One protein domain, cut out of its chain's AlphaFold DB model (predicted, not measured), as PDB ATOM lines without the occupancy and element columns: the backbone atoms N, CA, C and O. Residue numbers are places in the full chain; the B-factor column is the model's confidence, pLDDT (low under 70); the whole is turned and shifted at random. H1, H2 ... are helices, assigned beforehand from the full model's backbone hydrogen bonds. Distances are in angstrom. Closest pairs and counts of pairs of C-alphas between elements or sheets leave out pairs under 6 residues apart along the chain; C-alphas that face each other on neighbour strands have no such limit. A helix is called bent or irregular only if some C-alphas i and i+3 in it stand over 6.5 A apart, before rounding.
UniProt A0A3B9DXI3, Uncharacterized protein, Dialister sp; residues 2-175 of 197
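What this domain is: This is residues 2 to 175 of the 197 residues of an uncharacterized protein of Dialister sp (UniProt A0A3B9DXI3). One long helix, H1, runs along most of a rod-shaped model; the helical hairpin H5 and H6 packs along part of it as a three-helix, up-and-down bundle, each helix running against the one before. Around the last part of H1, the shorter helices H2, H3, H4, H7, H8 and H9 gather as a head, mostly crossing one another. The printed part has 174 residues with nine named helices, H1 to H9 in chain order, and no named strand: all helix. It is loose, with a radius of gyration of the C-alphas of 20.2 A, and spans 68 by 32 by 27 A.

How they stand to each other: Start with H1, residues 2 to 42, the hub, which touches five helices. Its residues 11 to 25 alone touch H5, residues 73 to 100, opposite ways at a shallow tilt of 28 degrees; the closest C-alphas, Thr 25 and Gln 80, are 5.7 A apart. H6, residues 104 to 121, forms a hairpin with H5, closest at C-alphas Ser 84 and Gly 121, 4.8 A. Further along, residues 32 to 36 of H1 alone touch H4, residues 62 to 67, about perpendicular at 88 degrees, with C-alphas Val 36 and Gly 62 closest at 5.9 A. H1 and H3, residues 52 to 59, only just touch, with 3 pairs of C-alphas within 8 A, Val 36 and Leu 59 closest at 6.8 A. H7, residues 131 to 145, touches H3 with residues 138 to 142 alone, closest at C-alphas Tyr 57 and Tyr 142, 5.0 A, and is apart from H1. H9, residues 157 to 174, touches H1, H4 and H7; its closest C-alpha pair with H4 is Trp 65 and Ala 172, 5.7 A. H2, residues 47 to 50, and H8, residues 150 to 153, touch no helix. Every O i to N i+4 pair is within hydrogen-bond range in H1, H3, H4, H5 and H7, against 11 of 14 in H6 and 12 of 14 in H9; H2 and H8 are too short for such a pair.

Where its parts are: Find C-alpha 2 at (43.775, 6.048, 123.688); H1 runs 60.2 A to C-alpha 42 at (-3.121, 19.620, 88.413). H5 measures 40.3 A, H6 25.6 A and H7 20.9 A. H9, 24.3 A long, ends at C-alpha 174 (-2.459, 27.940, 90.890); it has a kink of 40 degrees near residue 164 and is irregular, C-alphas 159 and 162 being 7.6 A apart.

The domain as a whole: The two C-alphas farthest apart, Glu 2 and Arg 47, are 68.8 A apart. The printed part has no cut and no long link. Mean pLDDT of the printed part is 85.2; look for values under 70 at residues 2 to 4, 121 to 126, 157 to 160 and 175.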
ATOM      1  N   GLU A   2      45.071   5.359 123.482       52.53
ATOM      2  CA  GLU A   2      43.775   6.048 123.688       52.53
ATOM      3  C   GLU A   2      43.486   7.189 122.690       52.53
ATOM      4  O   GLU A   2      42.371   7.291 122.184       52.53
ATOM      5  N   GLY A   3      44.499   7.982 122.311       59.00
ATOM      6  CA  GLY A   3      44.331   9.084 121.350       59.00
ATOM      7  C   GLY A   3      43.929   8.654 119.930       59.00
ATOM      8  O   GLY A   3      43.262   9.410 119.233       59.00
ATOM      9  N   SER A   4      44.270   7.431 119.504       69.44
ATOM     10  CA  SER A   4      43.894   6.919 118.176       69.44
ATOM     11  C   SER A   4      42.431   6.458 118.156       69.44
ATOM     12  O   SER A   4      41.680   6.825 117.253       69.44
ATOM     13  N   THR A   5      41.975   5.762 119.203       80.69
ATOM     14  CA  THR A   5      40.579   5.310 119.329       80.69
ATOM     15  C   THR A   5      39.602   6.483 119.425       80.69
ATOM     16  O   THR A   5      38.585   6.492 118.729       80.69
ATOM     17  N   SER A   6      39.916   7.505 120.227       83.50
ATOM     18  CA  SER A   6      39.085   8.713 120.330       83.50
ATOM     19  C   SER A   6      38.986   9.464 118.997       83.50
ATOM     20  O   SER A   6      37.889   9.872 118.612       83.50
ATOM     21  N   SER A   7      40.092   9.587 118.253       83.44
ATOM     22  CA  SER A   7      40.095  10.198 116.917       83.44
ATOM     23  C   SER A   7      39.281   9.398 115.899       83.44
ATOM     24  O   SER A   7      38.511   9.987 115.142       83.44
ATOM     25  N   ILE A   8      39.378   8.063 115.909       86.94
ATOM     26  CA  ILE A   8      38.569   7.186 115.044       86.94
ATOM     27  C   ILE A   8      37.076   7.383 115.317       86.94
ATOM     28  O   ILE A   8      36.301   7.590 114.381       86.94
ATOM     29  N   ILE A   9      36.670   7.358 116.593       88.38
ATOM     30  CA  ILE A   9      35.270   7.551 116.995       88.38
ATOM     31  C   ILE A   9      34.781   8.930 116.549       88.38
ATOM     32  O   ILE A   9      33.702   9.044 115.966       88.38
ATOM     33  N   PHE A  10      35.580   9.975 116.767       88.56
ATOM     34  CA  PHE A  10      35.233  11.330 116.357       88.56
ATOM     35  C   PHE A  10      35.039  11.437 114.836       88.56
ATOM     36  O   PHE A  10      33.997  11.912 114.380       88.56
ATOM     37  N   ILE A  11      35.985  10.928 114.041       89.06
ATOM     38  CA  ILE A  11      35.901  10.928 112.573       89.06
ATOM     39  C   ILE A  11      34.655  10.168 112.102       89.06
ATOM     40  O   ILE A  11      33.921  10.662 111.240       89.06
ATOM     41  N   ALA A  12      34.376   8.998 112.682       89.19
ATOM     42  CA  ALA A  12      33.204   8.198 112.343       89.19
ATOM     43  C   ALA A  12      31.890   8.935 112.653       89.19
ATOM     44  O   ALA A  12      30.981   8.960 111.814       89.19
ATOM     45  N   LEU A  13      31.794   9.589 113.816       91.94
ATOM     46  CA  LEU A  13      30.613  10.357 114.219       91.94
ATOM     47  C   LEU A  13      30.357  11.542 113.285       91.94
ATOM     48  O   LEU A  13      29.244  11.685 112.774       91.94
ATOM     49  N   ILE A  14      31.376  12.363 113.008       91.88
ATOM     50  CA  ILE A  14      31.215  13.524 112.122       91.88
ATOM     51  C   ILE A  14      30.882  13.070 110.697       91.88
ATOM     52  O   ILE A  14      29.955  13.608 110.089       91.88
ATOM     53  N   THR A  15      31.559  12.040 110.181       90.75
ATOM     54  CA  THR A  15      31.255  11.489 108.849       90.75
ATOM     55  C   THR A  15      29.800  11.027 108.770       90.75
ATOM     56  O   THR A  15      29.094  11.369 107.821       90.75
ATOM     57  N   THR A  16      29.314  10.318 109.792       91.44
ATOM     58  CA  THR A  16      27.923   9.842 109.857       91.44
ATOM     59  C   THR A  16      26.928  11.001 109.876       91.44
ATOM     60  O   THR A  16      25.952  10.988 109.122       91.44
ATOM     61  N   LEU A  17      27.179  12.039 110.683       91.94
ATOM     62  CA  LEU A  17      26.332  13.234 110.730       91.94
ATOM     63  C   LEU A  17      26.251  13.925 109.364       91.94
ATOM     64  O   LEU A  17      25.154  14.238 108.897       91.94
ATOM     65  N   LEU A  18      27.388  14.104 108.687       90.38
ATOM     66  CA  LEU A  18      27.432  14.704 107.351       90.38
ATOM     67  C   LEU A  18      26.666  13.860 106.323       90.38
ATOM     68  O   LEU A  18      25.907  14.413 105.523       90.38
ATOM     69  N   VAL A  19      26.772  12.528 106.367       89.56
ATOM     70  CA  VAL A  19      25.977  11.639 105.500       89.56
ATOM     71  C   VAL A  19      24.476  11.829 105.740       89.56
ATOM     72  O   VAL A  19      23.722  12.014 104.779       89.56
ATOM     73  N   VAL A  20      24.031  11.842 107.001       90.50
ATOM     74  CA  VAL A  20      22.614  12.043 107.358       90.50
ATOM     75  C   VAL A  20      22.105  13.392 106.855       90.50
ATOM     76  O   VAL A  20      21.004  13.468 106.298       90.50
ATOM     77  N   PHE A  21      22.895  14.454 107.005       89.25
ATOM     78  CA  PHE A  21      22.525  15.772 106.506       89.25
ATOM     79  C   PHE A  21      22.375  15.788 104.982       89.25
ATOM     80  O   PHE A  21      21.310  16.170 104.495       89.25
ATOM     81  N   ASN A  22      23.353  15.275 104.228       88.12
ATOM     82  CA  ASN A  22      23.253  15.212 102.764       88.12
ATOM     83  C   ASN A  22      22.102  14.315 102.288       88.12
ATOM     84  O   ASN A  22      21.469  14.603 101.269       88.12
ATOM     85  N   TYR A  23      21.772  13.255 103.030       88.75
ATOM     86  CA  TYR A  23      20.607  12.423 102.738       88.75
ATOM     87  C   TYR A  23      19.294  13.210 102.877       88.75
ATOM     88  O   TYR A  23      18.418  13.114 102.011       88.75
ATOM     89  N   ARG A  24      19.160  14.049 103.915       87.25
ATOM     90  CA  ARG A  24      18.013  14.966 104.054       87.25
ATOM     91  C   ARG A  24      17.958  15.966 102.900       87.25
ATOM     92  O   ARG A  24      16.880  16.200 102.356       87.25
ATOM     93  N   THR A  25      19.104  16.490 102.476       86.19
ATOM     94  CA  THR A  25      19.219  17.404 101.331       86.19
ATOM     95  C   THR A  25      18.778  16.731 100.025       86.19
ATOM     96  O   THR A  25      18.004  17.300  99.255       86.19
ATOM     97  N   MET A  26      19.160  15.471  99.801       88.00
ATOM     98  CA  MET A  26      18.690  14.667  98.666       88.00
ATOM     99  C   MET A  26      17.174  14.416  98.707       88.00
ATOM    100  O   MET A  26      16.504  14.559  97.684       88.00
ATOM    101  N   ARG A  27      16.613  14.055  99.871       88.25
ATOM    102  CA  ARG A  27      15.156  13.897 100.042       88.25
ATOM    103  C   ARG A  27      14.414  15.190  99.732       88.25
ATOM    104  O   ARG A  27      13.412  15.153  99.028       88.25
ATOM    105  N   PHE A  28      14.927  16.321 100.210       87.00
ATOM    106  CA  PHE A  28      14.344  17.625  99.924       87.00
ATOM    107  C   PHE A  28      14.260  17.878  98.410       87.00
ATOM    108  O   PHE A  28      13.201  18.273  97.938       87.00
ATOM    109  N   LYS A  29      15.292  17.536  97.622       84.62
ATOM    110  CA  LYS A  29      15.213  17.627  96.145       84.62
ATOM    111  C   LYS A  29      14.103  16.799  95.540       84.62
ATOM    112  O   LYS A  29      13.390  17.288  94.672       84.62
ATOM    113  N   LYS A  30      14.006  15.536  95.957       87.69
ATOM    114  CA  LYS A  30      12.975  14.631  95.446       87.69
ATOM    115  C   LYS A  30      11.592  15.205  95.727       87.69
ATOM    116  O   LYS A  30      10.808  15.343  94.805       87.69
ATOM    117  N   ASN A  31      11.372  15.687  96.948       88.62
ATOM    118  CA  ASN A  31      10.115  16.326  97.322       88.62
ATOM    119  C   ASN A  31       9.813  17.564  96.463       88.62
ATOM    120  O   ASN A  31       8.671  17.756  96.061       88.62
ATOM    121  N   VAL A  32      10.816  18.394  96.148       88.31
ATOM    122  CA  VAL A  32      10.629  19.529  95.228       88.31
ATOM    123  C   VAL A  32      10.188  19.048  93.849       88.31
ATOM    124  O   VAL A  32       9.213  19.569  93.313       88.31
ATOM    125  N   ALA A  33      10.883  18.062  93.281       88.50
ATOM    126  CA  ALA A  33      10.542  17.517  91.970       88.50
ATOM    127  C   ALA A  33       9.122  16.927  91.956       88.50
ATOM    128  O   ALA A  33       8.344  17.235  91.054       88.50
ATOM    129  N   ASP A  34       8.763  16.166  92.989       89.44
ATOM    130  CA  ASP A  34       7.442  15.553  93.135       89.44
ATOM    131  C   ASP A  34       6.338  16.615  93.224       89.44
ATOM    132  O   ASP A  34       5.318  16.514  92.543       89.44
ATOM    133  N   ILE A  35       6.541  17.678  94.010       87.44
ATOM    134  CA  ILE A  35       5.585  18.789  94.108       87.44
ATOM    135  C   ILE A  35       5.422  19.477  92.751       87.44
ATOM    136  O   ILE A  35       4.303  19.747  92.317       87.44
ATOM    137  N   VAL A  36       6.521  19.761  92.055       89.62
ATOM    138  CA  VAL A  36       6.487  20.423  90.742       89.62
ATOM    139  C   VAL A  36       5.737  19.557  89.725       89.62
ATOM    140  O   VAL A  36       4.923  20.076  88.958       89.62
ATOM    141  N   GLN A  37       5.928  18.236  89.758       89.00
ATOM    142  CA  GLN A  37       5.147  17.299  88.951       89.00
ATOM    143  C   GLN A  37       3.658  17.305  89.318       89.00
ATOM    144  O   GLN A  37       2.813  17.293  88.422       89.00
ATOM    145  N   GLN A  38       3.309  17.384  90.606       88.00
ATOM    146  CA  GLN A  38       1.913  17.507  91.040       88.00
ATOM    147  C   GLN A  38       1.266  18.802  90.530       88.00
ATOM    148  O   GLN A  38       0.126  18.767  90.063       88.00
ATOM    149  N   ILE A  39       1.994  19.924  90.543       86.69
ATOM    150  CA  ILE A  39       1.521  21.204  89.990       86.69
ATOM    151  C   ILE A  39       1.231  21.065  88.490       86.69
ATOM    152  O   ILE A  39       0.182  21.513  88.018       86.69
ATOM    153  N   LEU A  40       2.122  20.416  87.735       87.62
ATOM    154  CA  LEU A  40       1.908  20.148  86.310       87.62
ATOM    155  C   LEU A  40       0.689  19.247  86.077       87.62
ATOM    156  O   LEU A  40      -0.150  19.549  85.228       87.62
ATOM    157  N   ALA A  41       0.547  18.174  86.858       87.00
ATOM    158  CA  ALA A  41      -0.580  17.250  86.754       87.00
ATOM    159  C   ALA A  41      -1.923  17.929  87.073       87.00
ATOM    160  O   ALA A  41      -2.925  17.667  86.400       87.00
ATOM    161  N   HIS A  42      -1.943  18.831  88.059       85.69
ATOM    162  CA  HIS A  42      -3.121  19.620  88.413       85.69
ATOM    163  C   HIS A  42      -3.536  20.563  87.276       85.69
ATOM    164  O   HIS A  42      -4.714  20.657  86.932       85.69
ATOM    165  N   ASN A  43      -2.560  21.205  86.631       84.31
ATOM    166  CA  ASN A  43      -2.795  22.165  85.556       84.31
ATOM    167  C   ASN A  43      -2.824  21.525  84.153       84.31
ATOM    168  O   ASN A  43      -2.837  22.252  83.166       84.31
ATOM    169  N   LYS A  44      -2.890  20.189  84.021       80.44
ATOM    170  CA  LYS A  44      -2.729  19.442  82.747       80.44
ATOM    171  C   LYS A  44      -3.604  19.888  81.565       80.44
ATOM    172  O   LYS A  44      -3.333  19.527  80.426       80.44
ATOM    173  N   ARG A  45      -4.697  20.613  81.826       81.81
ATOM    174  CA  ARG A  45      -5.602  21.147  80.792       81.81
ATOM    175  C   ARG A  45      -5.134  22.488  80.213       81.81
ATOM    176  O   ARG A  45      -5.693  22.920  79.206       81.81
ATOM    177  N   ASP A  46      -4.139  23.132  80.819       84.00
ATOM    178  CA  ASP A  46      -3.570  24.390  80.345       84.00
ATOM    179  C   ASP A  46      -2.906  24.194  78.971       84.00
ATOM    180  O   ASP A  46      -2.151  23.245  78.741       84.00
ATOM    181  N   ARG A  47      -3.201  25.101  78.034       84.12
ATOM    182  CA  ARG A  47      -2.671  25.049  76.666       84.12
ATOM    183  C   ARG A  47      -1.147  25.159  76.643       84.12
ATOM    184  O   ARG A  47      -0.532  24.543  75.777       84.12
ATOM    185  N   MET A  48      -0.539  25.884  77.585       83.56
ATOM    186  CA  MET A  48       0.917  26.037  77.665       83.56
ATOM    187  C   MET A  48       1.625  24.740  78.049       83.56
ATOM    188  O   MET A  48       2.733  24.500  77.580       83.56
ATOM    189  N   LEU A  49       0.975  23.856  78.811       85.31
ATOM    190  CA  LEU A  49       1.543  22.550  79.163       85.31
ATOM    191  C   LEU A  49       1.530  21.543  78.007       85.31
ATOM    192  O   LEU A  49       2.127  20.478  78.118       85.31
ATOM    193  N   ARG A  50       0.895  21.881  76.876       85.50
ATOM    194  CA  ARG A  50       1.034  21.116  75.628       85.50
ATOM    195  C   ARG A  50       2.368  21.386  74.931       85.50
ATOM    196  O   ARG A  50       2.770  20.600  74.083       85.50
ATOM    197  N   ASN A  51       3.042  22.489  75.263       88.69
ATOM    198  CA  ASN A  51       4.376  22.777  74.759       88.69
ATOM    199  C   ASN A  51       5.419  22.042  75.613       88.69
ATOM    200  O   ASN A  51       5.686  22.433  76.749       88.69
ATOM    201  N   GLN A  52       6.033  21.004  75.044       88.31
ATOM    202  CA  GLN A  52       7.040  20.192  75.728       88.31
ATOM    203  C   GLN A  52       8.245  21.017  76.209       88.31
ATOM    204  O   GLN A  52       8.730  20.792  77.315       88.31
ATOM    205  N   GLU A  53       8.672  22.023  75.444       90.00
ATOM    206  CA  GLU A  53       9.791  22.899  75.818       90.00
ATOM    207  C   GLU A  53       9.468  23.703  77.082       90.00
ATOM    208  O   GLU A  53      10.299  23.867  77.972       90.00
ATOM    209  N   PHE A  54       8.220  24.169  77.186       90.25
ATOM    210  CA  PHE A  54       7.754  24.882  78.369       90.25
ATOM    211  C   PHE A  54       7.669  23.951  79.585       90.25
ATOM    212  O   PHE A  54       8.012  24.358  80.694       90.25
ATOM    213  N   VAL A  55       7.258  22.694  79.393       91.44
ATOM    214  CA  VAL A  55       7.243  21.685  80.464       91.44
ATOM    215  C   VAL A  55       8.662  21.403  80.965       91.44
ATOM    216  O   VAL A  55       8.886  21.410  82.174       91.44
ATOM    217  N   HIS A  56       9.627  21.217  80.064       92.62
ATOM    218  CA  HIS A  56      11.037  21.043  80.417       92.62
ATOM    219  C   HIS A  56      11.601  22.270  81.152       92.62
ATOM    220  O   HIS A  56      12.233  22.123  82.198       92.62
ATOM    221  N   TYR A  57      11.296  23.481  80.672       91.25
ATOM    222  CA  TYR A  57      11.648  24.737  81.343       91.25
ATOM    223  C   TYR A  57      11.045  24.846  82.754       91.25
ATOM    224  O   TYR A  57      11.689  25.325  83.693       91.25
ATOM    225  N   PHE A  58       9.802  24.394  82.932       90.94
ATOM    226  CA  PHE A  58       9.152  24.387  84.237       90.94
ATOM    227  C   PHE A  58       9.816  23.376  85.182       90.94
ATOM    228  O   PHE A  58      10.146  23.717  86.319       90.94
ATOM    229  N   LEU A  59      10.076  22.154  84.715       91.19
ATOM    230  CA  LEU A  59      10.712  21.098  85.507       91.19
ATOM    231  C   LEU A  59      12.146  21.447  85.921       91.19
ATOM    232  O   LEU A  59      12.530  21.168  87.059       91.19
ATOM    233  N   SER A  60      12.916  22.112  85.054       89.06
ATOM    234  CA  SER A  60      14.324  22.427  85.327       89.06
ATOM    235  C   SER A  60      14.538  23.405  86.481       89.06
ATOM    236  O   SER A  60      15.642  23.505  87.014       89.06
ATOM    237  N   SER A  61      13.491  24.139  86.861       89.62
ATOM    238  CA  SER A  61      13.580  25.318  87.730       89.62
ATOM    239  C   SER A  61      12.640  25.244  88.937       89.62
ATOM    240  O   SER A  61      12.273  26.269  89.511       89.62
ATOM    241  N   GLY A  62      12.288  24.025  89.360       87.81
ATOM    242  CA  GLY A  62      11.337  23.744  90.441       87.81
ATOM    243  C   GLY A  62      11.528  24.566  91.719       87.81
ATOM    244  O   GLY A  62      10.572  25.133  92.240       87.81
ATOM    245  N   ASN A  63      12.773  24.708  92.188       88.31
ATOM    246  CA  ASN A  63      13.093  25.491  93.387       88.31
ATOM    247  C   ASN A  63      12.640  26.961  93.272       88.31
ATOM    248  O   ASN A  63      12.137  27.529  94.239       88.31
ATOM    249  N   ILE A  64      12.799  27.574  92.093       88.94
ATOM    250  CA  ILE A  64      12.413  28.970  91.846       88.94
ATOM    251  C   ILE A  64      10.895  29.108  91.954       88.94
ATOM    252  O   ILE A  64      10.405  30.034  92.596       88.94
ATOM    253  N   TRP A  65      10.148  28.166  91.376       89.19
ATOM    254  CA  TRP A  65       8.685  28.172  91.402       89.19
ATOM    255  C   TRP A  65       8.136  28.009  92.813       89.19
ATOM    256  O   TRP A  65       7.268  28.783  93.218       89.19
ATOM    257  N   LEU A  66       8.687  27.074  93.588       87.88
ATOM    258  CA  LEU A  66       8.252  26.855  94.966       87.88
ATOM    259  C   LEU A  66       8.591  28.035  95.887       87.88
ATOM    260  O   LEU A  66       7.799  28.356  96.768       87.88
ATOM    261  N   ALA A  67       9.683  28.763  95.640       85.88
ATOM    262  CA  ALA A  67       9.971  29.997  96.379       85.88
ATOM    263  C   ALA A  67       8.990  31.146  96.098       85.88
ATOM    264  O   ALA A  67       8.905  32.081  96.890       85.88
ATOM    265  N   HIS A  68       8.249  31.102  94.985       83.31
ATOM    266  CA  HIS A  68       7.146  32.040  94.734       83.31
ATOM    267  C   HIS A  68       5.838  31.623  95.414       83.31
ATOM    268  O   HIS A  68       4.916  32.440  95.479       83.31
ATOM    269  N   MET A  69       5.744  30.375  95.883       82.19
ATOM    270  CA  MET A  69       4.589  29.842  96.615       82.19
ATOM    271  C   MET A  69       4.743  30.019  98.124       82.19
ATOM    272  O   MET A  69       3.771  30.356  98.794       82.19
ATOM    273  N   ASP A  70       5.953  29.821  98.645       83.38
ATOM    274  CA  ASP A  70       6.268  29.938 100.066       83.38
ATOM    275  C   ASP A  70       7.519  30.811 100.270       83.38
ATOM    276  O   ASP A  70       8.604  30.531  99.753       83.38
ATOM    277  N   ALA A  71       7.361  31.886 101.044       74.50
ATOM    278  CA  ALA A  71       8.417  32.854 101.318       74.50
ATOM    279  C   ALA A  71       9.568  32.263 102.152       74.50
ATOM    280  O   ALA A  71      10.717  32.705 102.009       74.50
ATOM    281  N   ASP A  72       9.293  31.257 102.988       82.25
ATOM    282  CA  ASP A  72      10.305  30.593 103.813       82.25
ATOM    283  C   ASP A  72      11.043  29.484 103.055       82.25
ATOM    284  O   ASP A  72      12.185  29.156 103.396       82.25
ATOM    285  N   PHE A  73      10.484  28.990 101.947       84.25
ATOM    286  CA  PHE A  73      11.125  27.982 101.102       84.25
ATOM    287  C   PHE A  73      12.511  28.423 100.614       84.25
ATOM    288  O   PHE A  73      13.454  27.628 100.596       84.25
ATOM    289  N   ARG A  74      12.690  29.716 100.302       81.19
ATOM    290  CA  ARG A  74      14.005  30.266  99.935       81.19
ATOM    291  C   ARG A  74      15.047  30.049 101.032       81.19
ATOM    292  O   ARG A  74      16.181  29.688 100.716       81.19
ATOM    293  N   LYS A  75      14.686  30.270 102.301       84.25
ATOM    294  CA  LYS A  75      15.598  30.051 103.436       84.25
ATOM    295  C   LYS A  75      15.958  28.573 103.528       84.25
ATOM    296  O   LYS A  75      17.135  28.250 103.646       84.25
ATOM    297  N   THR A  76      14.975  27.688 103.379       85.12
ATOM    298  CA  THR A  76      15.192  26.236 103.380       85.12
ATOM    299  C   THR A  76      16.173  25.808 102.290       85.12
ATOM    300  O   THR A  76      17.133  25.101 102.584       85.12
ATOM    301  N   VAL A  77      16.015  26.289 101.051       83.75
ATOM    302  CA  VAL A  77      16.957  26.002  99.950       83.75
ATOM    303  C   VAL A  77      18.369  26.504 100.273       83.75
ATOM    304  O   VAL A  77      19.342  25.782 100.049       83.75
ATOM    305  N   MET A  78      18.501  27.716 100.825       83.19
ATOM    306  CA  MET A  78      19.802  28.270 101.222       83.19
ATOM    307  C   MET A  78      20.473  27.435 102.318       83.19
ATOM    308  O   MET A  78      21.655  27.126 102.192       83.19
ATOM    309  N   VAL A  79      19.726  27.015 103.345       86.06
ATOM    310  CA  VAL A  79      20.236  26.141 104.416       86.06
ATOM    311  C   VAL A  79      20.724  24.817 103.837       86.06
ATOM    312  O   VAL A  79      21.839  24.399 104.126       86.06
ATOM    313  N   GLN A  80      19.933  24.184 102.970       85.00
ATOM    314  CA  GLN A  80      20.306  22.919 102.334       85.00
ATOM    315  C   GLN A  80      21.563  23.060 101.461       85.00
ATOM    316  O   GLN A  80      22.450  22.212 101.511       85.00
ATOM    317  N   THR A  81      21.687  24.165 100.724       81.88
ATOM    318  CA  THR A  81      22.892  24.469  99.933       81.88
ATOM    319  C   THR A  81      24.113  24.654 100.839       81.88
ATOM    320  O   THR A  81      25.167  24.073 100.585       81.88
ATOM    321  N   GLY A  82      23.965  25.418 101.927       83.75
ATOM    322  CA  GLY A  82      25.022  25.631 102.915       83.75
ATOM    323  C   GLY A  82      25.477  24.330 103.572       83.75
ATOM    324  O   GLY A  82      26.675  24.095 103.696       83.75
ATOM    325  N   VAL A  83      24.542  23.438 103.906       85.25
ATOM    326  CA  VAL A  83      24.834  22.101 104.441       85.25
ATOM    327  C   VAL A  83      25.674  21.276 103.465       85.25
ATOM    328  O   VAL A  83      26.647  20.652 103.888       85.25
ATOM    329  N   SER A  84      25.359  21.288 102.166       83.75
ATOM    330  CA  SER A  84      26.173  20.578 101.171       83.75
ATOM    331  C   SER A  84      27.585  21.159 101.051       83.75
ATOM    332  O   SER A  84      28.545  20.393 101.027       83.75
ATOM    333  N   VAL A  85      27.741  22.487 101.047       85.81
ATOM    334  CA  VAL A  85      29.070  23.134 101.019       85.81
ATOM    335  C   VAL A  85      29.876  22.789 102.273       85.81
ATOM    336  O   VAL A  85      31.023  22.357 102.163       85.81
ATOM    337  N   LEU A  86      29.265  22.901 103.456       88.00
ATOM    338  CA  LEU A  86      29.888  22.517 104.727       88.00
ATOM    339  C   LEU A  86      30.295  21.044 104.737       88.00
ATOM    340  O   LEU A  86      31.346  20.706 105.267       88.00
ATOM    341  N   SER A  87      29.501  20.175 104.116       87.31
ATOM    342  CA  SER A  87      29.820  18.750 104.017       87.31
ATOM    343  C   SER A  87      31.003  18.470 103.099       87.31
ATOM    344  O   SER A  87      31.802  17.594 103.408       87.31
ATOM    345  N   ILE A  88      31.150  19.220 102.003       88.25
ATOM    346  CA  ILE A  88      32.315  19.105 101.113       88.25
ATOM    347  C   ILE A  88      33.582  19.543 101.857       88.25
ATOM    348  O   ILE A  88      34.558  18.797 101.893       88.25
ATOM    349  N   VAL A  89      33.552  20.715 102.502       90.50
ATOM    350  CA  VAL A  89      34.694  21.236 103.277       90.50
ATOM    351  C   VAL A  89      35.027  20.310 104.451       90.50
ATOM    352  O   VAL A  89      36.186  19.951 104.647       90.50
ATOM    353  N   GLY A  90      34.012  19.861 105.192       90.31
ATOM    354  CA  GLY A  90      34.165  18.907 106.289       90.31
ATOM    355  C   GLY A  90      34.708  17.557 105.823       90.31
ATOM    356  O   GLY A  90      35.572  16.992 106.481       90.31
ATOM    357  N   GLY A  91      34.274  17.065 104.660       91.38
ATOM    358  CA  GLY A  91      34.799  15.841 104.053       91.38
ATOM    359  C   GLY A  91      36.293  15.932 103.752       91.38
ATOM    360  O   GLY A  91      37.035  15.024 104.115       91.38
ATOM    361  N   LEU A  92      36.752  17.046 103.174       93.56
ATOM    362  CA  LEU A  92      38.181  17.286 102.932       93.56
ATOM    363  C   LEU A  92      38.986  17.334 104.237       93.56
ATOM    364  O   LEU A  92      40.042  16.708 104.330       93.56
ATOM    365  N   ALA A  93      38.470  18.023 105.258       93.38
ATOM    366  CA  ALA A  93      39.114  18.097 106.568       93.38
ATOM    367  C   ALA A  93      39.219  16.718 107.243       93.38
ATOM    368  O   ALA A  93      40.256  16.387 107.810       93.38
ATOM    369  N   LEU A  94      38.177  15.888 107.140       92.75
ATOM    370  CA  LEU A  94      38.179  14.530 107.686       92.75
ATOM    371  C   LEU A  94      39.153  13.606 106.950       92.75
ATOM    372  O   LEU A  94      39.804  12.791 107.593       92.75
ATOM    373  N   ILE A  95      39.304  13.752 105.631       92.06
ATOM    374  CA  ILE A  95      40.324  13.015 104.869       92.06
ATOM    375  C   ILE A  95      41.726  13.384 105.369       92.06
ATOM    376  O   ILE A  95      42.529  12.493 105.641       92.06
ATOM    377  N   ALA A  96      42.006  14.678 105.544       91.12
ATOM    378  CA  ALA A  96      43.281  15.139 106.094       91.12
ATOM    379  C   ALA A  96      43.507  14.627 107.529       91.12
ATOM    380  O   ALA A  96      44.608  14.187 107.857       91.12
ATOM    381  N   ALA A  97      42.460  14.606 108.360       89.19
ATOM    382  CA  ALA A  97      42.519  14.044 109.707       89.19
ATOM    383  C   ALA A  97      42.830  12.538 109.693       89.19
ATOM    384  O   ALA A  97      43.636  12.081 110.499       89.19
ATOM    385  N   CYS A  98      42.263  11.768 108.755       89.38
ATOM    386  CA  CYS A  98      42.591  10.349 108.610       89.38
ATOM    387  C   CYS A  98      44.071  10.120 108.274       89.38
ATOM    388  O   CYS A  98      44.663   9.174 108.788       89.38
ATOM    389  N   VAL A  99      44.664  10.977 107.433       88.38
ATOM    390  CA  VAL A  99      46.098  10.924 107.098       88.38
ATOM    391  C   VAL A  99      46.948  11.285 108.315       88.38
ATOM    392  O   VAL A  99      47.865  10.547 108.656       88.38
ATOM    393  N   PHE A 100      46.616  12.378 109.007       87.75
ATOM    394  CA  PHE A 100      47.358  12.840 110.183       87.75
ATOM    395  C   PHE A 100      47.308  11.848 111.355       87.75
ATOM    396  O   PHE A 100      48.287  11.686 112.073       87.75
ATOM    397  N   CYS A 101      46.177  11.168 111.546       86.06
ATOM    398  CA  CYS A 101      46.003  10.151 112.584       86.06
ATOM    399  C   CYS A 101      46.433   8.736 112.148       86.06
ATOM    400  O   CYS A 101      46.169   7.787 112.885       86.06
ATOM    401  N   GLU A 102      47.041   8.584 110.965       86.38
ATOM    402  CA  GLU A 102      47.522   7.310 110.400       86.38
ATOM    403  C   GLU A 102      46.446   6.209 110.273       86.38
ATOM    404  O   GLU A 102      46.729   5.013 110.271       86.38
ATOM    405  N   VAL A 103      45.181   6.605 110.105       85.00
ATOM    406  CA  VAL A 103      44.015   5.713 109.947       85.00
ATOM    407  C   VAL A 103      43.472   5.763 108.520       85.00
ATOM    408  O   VAL A 103      42.299   6.031 108.260       85.00
ATOM    409  N   TYR A 104      44.351   5.467 107.565       83.00
ATOM    410  CA  TYR A 104      44.079   5.524 106.126       83.00
ATOM    411  C   TYR A 104      42.852   4.727 105.653       83.00
ATOM    412  O   TYR A 104      42.085   5.275 104.859       83.00
ATOM    413  N   PRO A 105      42.581   3.491 106.133       84.88
ATOM    414  CA  PRO A 105      41.400   2.746 105.688       84.88
ATOM    415  C   PRO A 105      40.084   3.473 105.994       84.88
ATOM    416  O   PRO A 105      39.119   3.374 105.237       84.88
ATOM    417  N   LEU A 106      40.053   4.264 107.073       86.25
ATOM    418  CA  LEU A 106      38.872   5.022 107.477       86.25
ATOM    419  C   LEU A 106      38.583   6.195 106.529       86.25
ATOM    420  O   LEU A 106      37.442   6.642 106.460       86.25
ATOM    421  N   ALA A 107      39.567   6.665 105.751       87.69
ATOM    422  CA  ALA A 107      39.394   7.756 104.788       87.69
ATOM    423  C   ALA A 107      38.419   7.417 103.644       87.69
ATOM    424  O   ALA A 107      37.861   8.324 103.026       87.69
ATOM    425  N   ILE A 108      38.139   6.132 103.398       89.62
ATOM    426  CA  ILE A 108      37.161   5.695 102.389       89.62
ATOM    427  C   ILE A 108      35.773   6.296 102.669       89.62
ATOM    428  O   ILE A 108      35.079   6.714 101.741       89.62
ATOM    429  N   TYR A 109      35.376   6.398 103.941       88.94
ATOM    430  CA  TYR A 109      34.067   6.925 104.328       88.94
ATOM    431  C   TYR A 109      33.896   8.429 104.045       88.94
ATOM    432  O   TYR A 109      32.927   8.780 103.365       88.94
ATOM    433  N   PRO A 110      34.792   9.336 104.485       90.75
ATOM    434  CA  PRO A 110      34.692  10.745 104.133       90.75
ATOM    435  C   PRO A 110      34.897  10.991 102.631       90.75
ATOM    436  O   PRO A 110      34.254  11.892 102.099       90.75
ATOM    437  N   VAL A 111      35.677  10.166 101.913       91.88
ATOM    438  CA  VAL A 111      35.758  10.228 100.437       91.88
ATOM    439  C   VAL A 111      34.410   9.899  99.792       91.88
ATOM    440  O   VAL A 111      33.908  10.675  98.978       91.88
ATOM    441  N   ALA A 112      33.783   8.781 100.167       90.06
ATOM    442  CA  ALA A 112      32.475   8.397  99.639       90.06
ATOM    443  C   ALA A 112      31.397   9.444  99.977       90.06
ATOM    444  O   ALA A 112      30.583   9.811  99.123       90.06
ATOM    445  N   MET A 113      31.426   9.971 101.204       90.81
ATOM    446  CA  MET A 113      30.559  11.065 101.638       90.81
ATOM    447  C   MET A 113      30.787  12.328 100.800       90.81
ATOM    448  O   MET A 113      29.811  12.940 100.379       90.81
ATOM    449  N   LEU A 114      32.035  12.685 100.487       90.56
ATOM    450  CA  LEU A 114      32.359  13.847  99.659       90.56
ATOM    451  C   LEU A 114      31.808  13.697  98.240       90.56
ATOM    452  O   LEU A 114      31.180  14.627  97.739       90.56
ATOM    453  N   VAL A 115      31.961  12.528  97.606       88.25
ATOM    454  CA  VAL A 115      31.371  12.255  96.280       88.25
ATOM    455  C   VAL A 115      29.846  12.403  96.326       88.25
ATOM    456  O   VAL A 115      29.236  12.998  95.431       88.25
ATOM    457  N   PHE A 116      29.217  11.902  97.389       86.31
ATOM    458  CA  PHE A 116      27.780  12.048  97.596       86.31
ATOM    459  C   PHE A 116      27.367  13.517  97.785       86.31
ATOM    460  O   PHE A 116      26.468  13.995  97.088       86.31
ATOM    461  N   ALA A 117      28.050  14.249  98.666       85.81
ATOM    462  CA  ALA A 117      27.815  15.665  98.930       85.81
ATOM    463  C   ALA A 117      28.054  16.524  97.685       85.81
ATOM    464  O   ALA A 117      27.300  17.457  97.439       85.81
ATOM    465  N   TRP A 118      29.031  16.176  96.847       84.44
ATOM    466  CA  TRP A 118      29.274  16.827  95.563       84.44
ATOM    467  C   TRP A 118      28.071  16.659  94.632       84.44
ATOM    468  O   TRP A 118      27.493  17.637  94.150       84.44
ATOM    469  N   LYS A 119      27.615  15.417  94.433       83.62
ATOM    470  CA  LYS A 119      26.456  15.117  93.580       83.62
ATOM    471  C   LYS A 119      25.194  15.850  94.047       83.62
ATOM    472  O   LYS A 119      24.426  16.353  93.224       83.62
ATOM    473  N   VAL A 120      24.989  15.928  95.361       78.00
ATOM    474  CA  VAL A 120      23.833  16.590  95.971       78.00
ATOM    475  C   VAL A 120      23.997  18.115  96.011       78.00
ATOM    476  O   VAL A 120      23.029  18.814  95.749       78.00
ATOM    477  N   GLY A 121      25.175  18.661  96.278       68.81
ATOM    478  CA  GLY A 121      25.410  20.099  96.424       68.81
ATOM    479  C   GLY A 121      25.342  20.855  95.103       68.81
ATOM    480  O   GLY A 121      24.628  21.848  94.999       68.81
ATOM    481  N   PHE A 122      25.981  20.337  94.050       64.88
ATOM    482  CA  PHE A 122      26.049  21.015  92.746       64.88
ATOM    483  C   PHE A 122      24.732  21.083  91.978       64.88
ATOM    484  O   PHE A 122      24.638  21.783  90.975       64.88
ATOM    485  N   SER A 123      23.708  20.365  92.431       62.28
ATOM    486  CA  SER A 123      22.375  20.458  91.836       62.28
ATOM    487  C   SER A 123      21.417  21.346  92.649       62.28
ATOM    488  O   SER A 123      20.229  21.377  92.351       62.28
ATOM    489  N   PHE A 124      21.872  21.977  93.746       60.72
ATOM    490  CA  PHE A 124      21.088  22.978  94.481       60.72
ATOM    491  C   PHE A 124      21.501  24.372  94.036       60.72
ATOM    492  O   PHE A 124      22.562  24.875  94.389       60.72
ATOM    493  N   GLU A 125      20.641  25.003  93.250       66.94
ATOM    494  CA  GLU A 125      20.859  26.371  92.809       66.94
ATOM    495  C   GLU A 125      20.192  27.344  93.772       66.94
ATOM    496  O   GLU A 125      19.052  27.166  94.212       66.94
ATOM    497  N   THR A 126      20.938  28.390  94.112       68.62
ATOM    498  CA  THR A 126      20.465  29.427  95.020       68.62
ATOM    499  C   THR A 126      19.373  30.259  94.355       68.62
ATOM    500  O   THR A 126      19.361  30.469  93.140       68.62
ATOM    501  N   ILE A 127      18.459  30.781  95.166       81.25
ATOM    502  CA  ILE A 127      17.366  31.635  94.703       81.25
ATOM    503  C   ILE A 127      17.711  33.075  95.068       81.25
ATOM    504  O   ILE A 127      17.948  33.387  96.238       81.25
ATOM    505  N   SER A 128      17.751  33.947  94.065       82.56
ATOM    506  CA  SER A 128      18.007  35.372  94.256       82.56
ATOM    507  C   SER A 128      16.774  36.081  94.819       82.56
ATOM    508  O   SER A 128      15.638  35.636  94.643       82.56
ATOM    509  N   LYS A 129      16.990  37.218  95.487       82.69
ATOM    510  CA  LYS A 129      15.911  38.171  95.794       82.69
ATOM    511  C   LYS A 129      15.444  38.915  94.536       82.69
ATOM    512  O   LYS A 129      14.288  39.314  94.483       82.69
ATOM    513  N   ASP A 130      16.325  39.079  93.548       86.75
ATOM    514  CA  ASP A 130      16.017  39.742  92.282       86.75
ATOM    515  C   ASP A 130      15.342  38.770  91.302       86.75
ATOM    516  O   ASP A 130      15.886  37.722  90.934       86.75
ATOM    517  N   GLU A 131      14.147  39.147  90.858       85.38
ATOM    518  CA  GLU A 131      13.332  38.393  89.917       85.38
ATOM    519  C   GLU A 131      13.980  38.273  88.529       85.38
ATOM    520  O   GLU A 131      13.884  37.215  87.906       85.38
ATOM    521  N   LYS A 132      14.713  39.296  88.070       87.06
ATOM    522  CA  LYS A 132      15.427  39.254  86.782       87.06
ATOM    523  C   LYS A 132      16.548  38.222  86.808       87.06
ATOM    524  O   LYS A 132      16.756  37.506  85.829       87.06
ATOM    525  N   VAL A 133      17.248  38.114  87.938       88.88
ATOM    526  CA  VAL A 133      18.294  37.103  88.140       88.88
ATOM    527  C   VAL A 133      17.684  35.705  88.154       88.88
ATOM    528  O   VAL A 133      18.211  34.809  87.501       88.88
ATOM    529  N   ASN A 134      16.549  35.515  88.832       88.56
ATOM    530  CA  ASN A 134      15.857  34.224  88.843       88.56
ATOM    531  C   ASN A 134      15.336  33.826  87.455       88.56
ATOM    532  O   ASN A 134      15.434  32.658  87.093       88.56
ATOM    533  N   ALA A 135      14.844  34.772  86.652       87.69
ATOM    534  CA  ALA A 135      14.426  34.497  85.278       87.69
ATOM    535  C   ALA A 135      15.594  34.056  84.384       87.69
ATOM    536  O   ALA A 135      15.465  33.095  83.626       87.69
ATOM    537  N   ARG A 136      16.758  34.709  84.513       88.12
ATOM    538  CA  ARG A 136      17.985  34.297  83.812       88.12
ATOM    539  C   ARG A 136      18.436  32.903  84.242       88.12
ATOM    540  O   ARG A 136      18.637  32.052  83.382       88.12
ATOM    541  N   ARG A 137      18.496  32.643  85.552       88.88
ATOM    542  CA  ARG A 137      18.856  31.324  86.104       88.88
ATOM    543  C   ARG A 137      17.911  30.228  85.631       88.88
ATOM    544  O   ARG A 137      18.371  29.190  85.183       88.88
ATOM    545  N   ALA A 138      16.599  30.472  85.647       89.38
ATOM    546  CA  ALA A 138      15.629  29.495  85.160       89.38
ATOM    547  C   ALA A 138      15.888  29.104  83.694       89.38
ATOM    548  O   ALA A 138      15.751  27.937  83.323       89.38
ATOM    549  N   MET A 139      16.303  30.071  82.873       89.56
ATOM    550  CA  MET A 139      16.657  29.837  81.476       89.56
ATOM    551  C   MET A 139      17.995  29.104  81.316       89.56
ATOM    552  O   MET A 139      18.107  28.204  80.488       89.56
ATOM    553  N   GLU A 140      19.009  29.453  82.106       89.00
ATOM    554  CA  GLU A 140      20.297  28.745  82.131       89.00
ATOM    555  C   GLU A 140      20.121  27.279  82.545       89.00
ATOM    556  O   GLU A 140      20.669  26.381  81.905       89.00
ATOM    557  N   ASN A 141      19.287  27.028  83.553       88.81
ATOM    558  CA  ASN A 141      18.961  25.688  84.033       88.81
ATOM    559  C   ASN A 141      18.295  24.849  82.953       88.81
ATOM    560  O   ASN A 141      18.677  23.700  82.733       88.81
ATOM    561  N   TYR A 142      17.325  25.443  82.263       90.56
ATOM    562  CA  TYR A 142      16.653  24.808  81.142       90.56
ATOM    563  C   TYR A 142      17.655  24.407  80.052       90.56
ATOM    564  O   TYR A 142      17.701  23.240  79.667       90.56
ATOM    565  N   LYS A 143      18.538  25.327  79.639       90.12
ATOM    566  CA  LYS A 143      19.589  25.049  78.644       90.12
ATOM    567  C   LYS A 143      20.557  23.949  79.093       90.12
ATOM    568  O   LYS A 143      20.967  23.130  78.277       90.12
ATOM    569  N   LYS A 144      20.927  23.930  80.377       89.56
ATOM    570  CA  LYS A 144      21.867  22.955  80.950       89.56
ATOM    571  C   LYS A 144      21.265  21.553  81.061       89.56
ATOM    572  O   LYS A 144      21.962  20.577  80.800       89.56
ATOM    573  N   GLN A 145      20.001  21.446  81.472       89.12
ATOM    574  CA  GLN A 145      19.325  20.157  81.664       89.12
ATOM    575  C   GLN A 145      18.757  19.585  80.361       89.12
ATOM    576  O   GLN A 145      18.731  18.367  80.198       89.12
ATOM    577  N   TYR A 146      18.358  20.448  79.423       90.19
ATOM    578  CA  TYR A 146      17.744  20.069  78.151       90.19
ATOM    579  C   TYR A 146      18.487  20.689  76.953       90.19
ATOM    580  O   TYR A 146      17.891  21.407  76.147       90.19
ATOM    581  N   PRO A 147      19.793  20.402  76.774       89.81
ATOM    582  CA  PRO A 147      20.594  20.999  75.699       89.81
ATOM    583  C   PRO A 147      20.114  20.596  74.298       89.81
ATOM    584  O   PRO A 147      20.437  21.251  73.309       89.81
ATOM    585  N   ASN A 148      19.351  19.503  74.206       89.44
ATOM    586  CA  ASN A 148      18.877  18.958  72.943       89.44
ATOM    587  C   ASN A 148      17.514  19.493  72.488       89.44
ATOM    588  O   ASN A 148      17.100  19.163  71.373       89.44
ATOM    589  N   ASP A 149      16.839  20.306  73.300       88.06
ATOM    590  CA  ASP A 149      15.534  20.849  72.939       88.06
ATOM    591  C   ASP A 149      15.631  21.790  71.720       88.06
ATOM    592  O   ASP A 149      16.608  22.541  71.593       88.06
ATOM    593  N   PRO A 150      14.626  21.801  70.819       84.25
ATOM    594  CA  PRO A 150      14.677  22.572  69.574       84.25
ATOM    595  C   PRO A 150      14.934  24.069  69.781       84.25
ATOM    596  O   PRO A 150      15.782  24.647  69.099       84.25
ATOM    597  N   THR A 151      14.259  24.706  70.741       81.44
ATOM    598  CA  THR A 151      14.497  26.122  71.072       81.44
ATOM    599  C   THR A 151      15.890  26.396  71.619       81.44
ATOM    600  O   THR A 151      16.430  27.464  71.320       81.44
ATOM    601  N   VAL A 152      16.477  25.466  72.379       85.38
ATOM    602  CA  VAL A 152      17.839  25.604  72.917       85.38
ATOM    603  C   VAL A 152      18.852  25.495  71.786       85.38
ATOM    604  O   VAL A 152      19.669  26.401  71.622       85.38
ATOM    605  N   LYS A 153      18.740  24.458  70.946       85.81
ATOM    606  CA  LYS A 153      19.617  24.260  69.780       85.81
ATOM    607  C   LYS A 153      19.566  25.428  68.799       85.81
ATOM    608  O   LYS A 153      20.593  25.819  68.259       85.81
ATOM    609  N   GLN A 154      18.380  25.990  68.574       81.62
ATOM    610  CA  GLN A 154      18.190  27.134  67.676       81.62
ATOM    611  C   GLN A 154      18.471  28.487  68.349       81.62
ATOM    612  O   GLN A 154      18.277  29.523  67.719       81.62
ATOM    613  N   ASN A 155      18.878  28.495  69.624       77.50
ATOM    614  CA  ASN A 155      19.089  29.686  70.450       77.50
ATOM    615  C   ASN A 155      17.897  30.673  70.464       77.50
ATOM    616  O   ASN A 155      18.070  31.866  70.681       77.50
ATOM    617  N   LYS A 156      16.669  30.169  70.279       77.06
ATOM    618  CA  LYS A 156      15.415  30.952  70.269       77.06
ATOM    619  C   LYS A 156      14.795  31.120  71.662       77.06
ATOM    620  O   LYS A 156      13.687  31.633  71.805       77.06
ATOM    621  N   CYS A 157      15.462  30.636  72.709       69.50
ATOM    622  CA  CYS A 157      14.936  30.676  74.075       69.50
ATOM    623  C   CYS A 157      14.910  32.086  74.684       69.50
ATOM    624  O   CYS A 157      14.090  32.353  75.562       69.50
ATOM    625  N   THR A 158      15.813  32.978  74.265       63.69
ATOM    626  CA  THR A 158      15.964  34.328  74.838       63.69
ATOM    627  C   THR A 158      14.685  35.146  74.714       63.69
ATOM    628  O   THR A 158      14.246  35.741  75.702       63.69
ATOM    629  N   ASP A 159      14.033  35.063  73.557       63.78
ATOM    630  CA  ASP A 159      12.835  35.837  73.219       63.78
ATOM    631  C   ASP A 159      11.613  35.393  74.035       63.78
ATOM    632  O   ASP A 159      10.720  36.182  74.340       63.78
ATOM    633  N   LYS A 160      11.587  34.120  74.448       69.94
ATOM    634  CA  LYS A 160      10.488  33.527  75.222       69.94
ATOM    635  C   LYS A 160      10.659  33.693  76.737       69.94
ATOM    636  O   LYS A 160       9.696  33.483  77.480       69.94
ATOM    637  N   SER A 161      11.852  34.074  77.206       75.19
ATOM    638  CA  SER A 161      12.223  34.024  78.630       75.19
ATOM    639  C   SER A 161      11.296  34.803  79.579       75.19
ATOM    640  O   SER A 161      10.896  34.217  80.590       75.19
ATOM    641  N   PRO A 162      10.854  36.048  79.293       82.44
ATOM    642  CA  PRO A 162      10.041  36.801  80.250       82.44
ATOM    643  C   PRO A 162       8.604  36.269  80.321       82.44
ATOM    644  O   PRO A 162       8.034  36.143  81.405       82.44
ATOM    645  N   ALA A 163       8.032  35.905  79.168       86.62
ATOM    646  CA  ALA A 163       6.686  35.353  79.080       86.62
ATOM    647  C   ALA A 163       6.605  33.986  79.775       86.62
ATOM    648  O   ALA A 163       5.740  33.779  80.626       86.62
ATOM    649  N   TRP A 164       7.547  33.082  79.484       90.12
ATOM    650  CA  TRP A 164       7.611  31.769  80.132       90.12
ATOM    651  C   TRP A 164       7.800  31.877  81.637       90.12
ATOM    652  O   TRP A 164       7.154  31.149  82.390       90.12
ATOM    653  N   TYR A 165       8.633  32.809  82.093       90.50
ATOM    654  CA  TYR A 165       8.828  33.035  83.515       90.50
ATOM    655  C   TYR A 165       7.533  33.471  84.222       90.50
ATOM    656  O   TYR A 165       7.173  32.901  85.253       90.50
ATOM    657  N   MET A 166       6.782  34.416  83.646       90.19
ATOM    658  CA  MET A 166       5.506  34.863  84.217       90.19
ATOM    659  C   MET A 166       4.436  33.764  84.197       90.19
ATOM    660  O   MET A 166       3.712  33.593  85.183       90.19
ATOM    661  N   THR A 167       4.352  32.982  83.117       89.50
ATOM    662  CA  THR A 167       3.421  31.848  83.022       89.50
ATOM    663  C   THR A 167       3.764  30.756  84.034       89.50
ATOM    664  O   THR A 167       2.874  30.296  84.748       89.50
ATOM    665  N   ALA A 168       5.041  30.392  84.170       90.00
ATOM    666  CA  ALA A 168       5.506  29.423  85.161       90.00
ATOM    667  C   ALA A 168       5.198  29.888  86.592       90.00
ATOM    668  O   ALA A 168       4.601  29.152  87.376       90.00
ATOM    669  N   LYS A 169       5.501  31.149  86.918       90.56
ATOM    670  CA  LYS A 169       5.169  31.747  88.219       90.56
ATOM    671  C   LYS A 169       3.670  31.676  88.521       90.56
ATOM    672  O   LYS A 169       3.284  31.378  89.651       90.56
ATOM    673  N   LYS A 170       2.815  31.938  87.527       88.19
ATOM    674  CA  LYS A 170       1.357  31.840  87.679       88.19
ATOM    675  C   LYS A 170       0.913  30.395  87.917       88.19
ATOM    676  O   LYS A 170       0.167  30.162  88.860       88.19
ATOM    677  N   LEU A 171       1.407  29.449  87.117       86.25
ATOM    678  CA  LEU A 171       1.109  28.017  87.249       86.25
ATOM    679  C   LEU A 171       1.522  27.450  88.611       86.25
ATOM    680  O   LEU A 171       0.794  26.657  89.201       86.25
ATOM    681  N   ALA A 172       2.665  27.896  89.138       84.94
ATOM    682  CA  ALA A 172       3.114  27.529  90.475       84.94
ATOM    683  C   ALA A 172       2.101  27.965  91.543       84.94
ATOM    684  O   ALA A 172       1.716  27.173  92.392       84.94
ATOM    685  N   LYS A 173       1.596  29.201  91.453       80.50
ATOM    686  CA  LYS A 173       0.606  29.737  92.401       80.50
ATOM    687  C   LYS A 173      -0.786  29.116  92.273       80.50
ATOM    688  O   LYS A 173      -1.525  29.121  93.252       80.50
ATOM    689  N   THR A 174      -1.168  28.625  91.093       70.56
ATOM    690  CA  THR A 174      -2.459  27.940  90.890       70.56
ATOM    691  C   THR A 174      -2.417  26.473  91.288       70.56
ATOM    692  O   THR A 174      -3.470  25.875  91.501       70.56
ATOM    693  N   GLY A 175      -1.226  25.883  91.406       58.28
ATOM    694  CA  GLY A 175      -1.073  24.568  92.000       58.28
ATOM    695  C   GLY A 175      -1.492  24.618  93.461       58.28
ATOM    696  O   GLY A 175      -0.771  25.166  94.295       58.28
TER     697      GLY A 175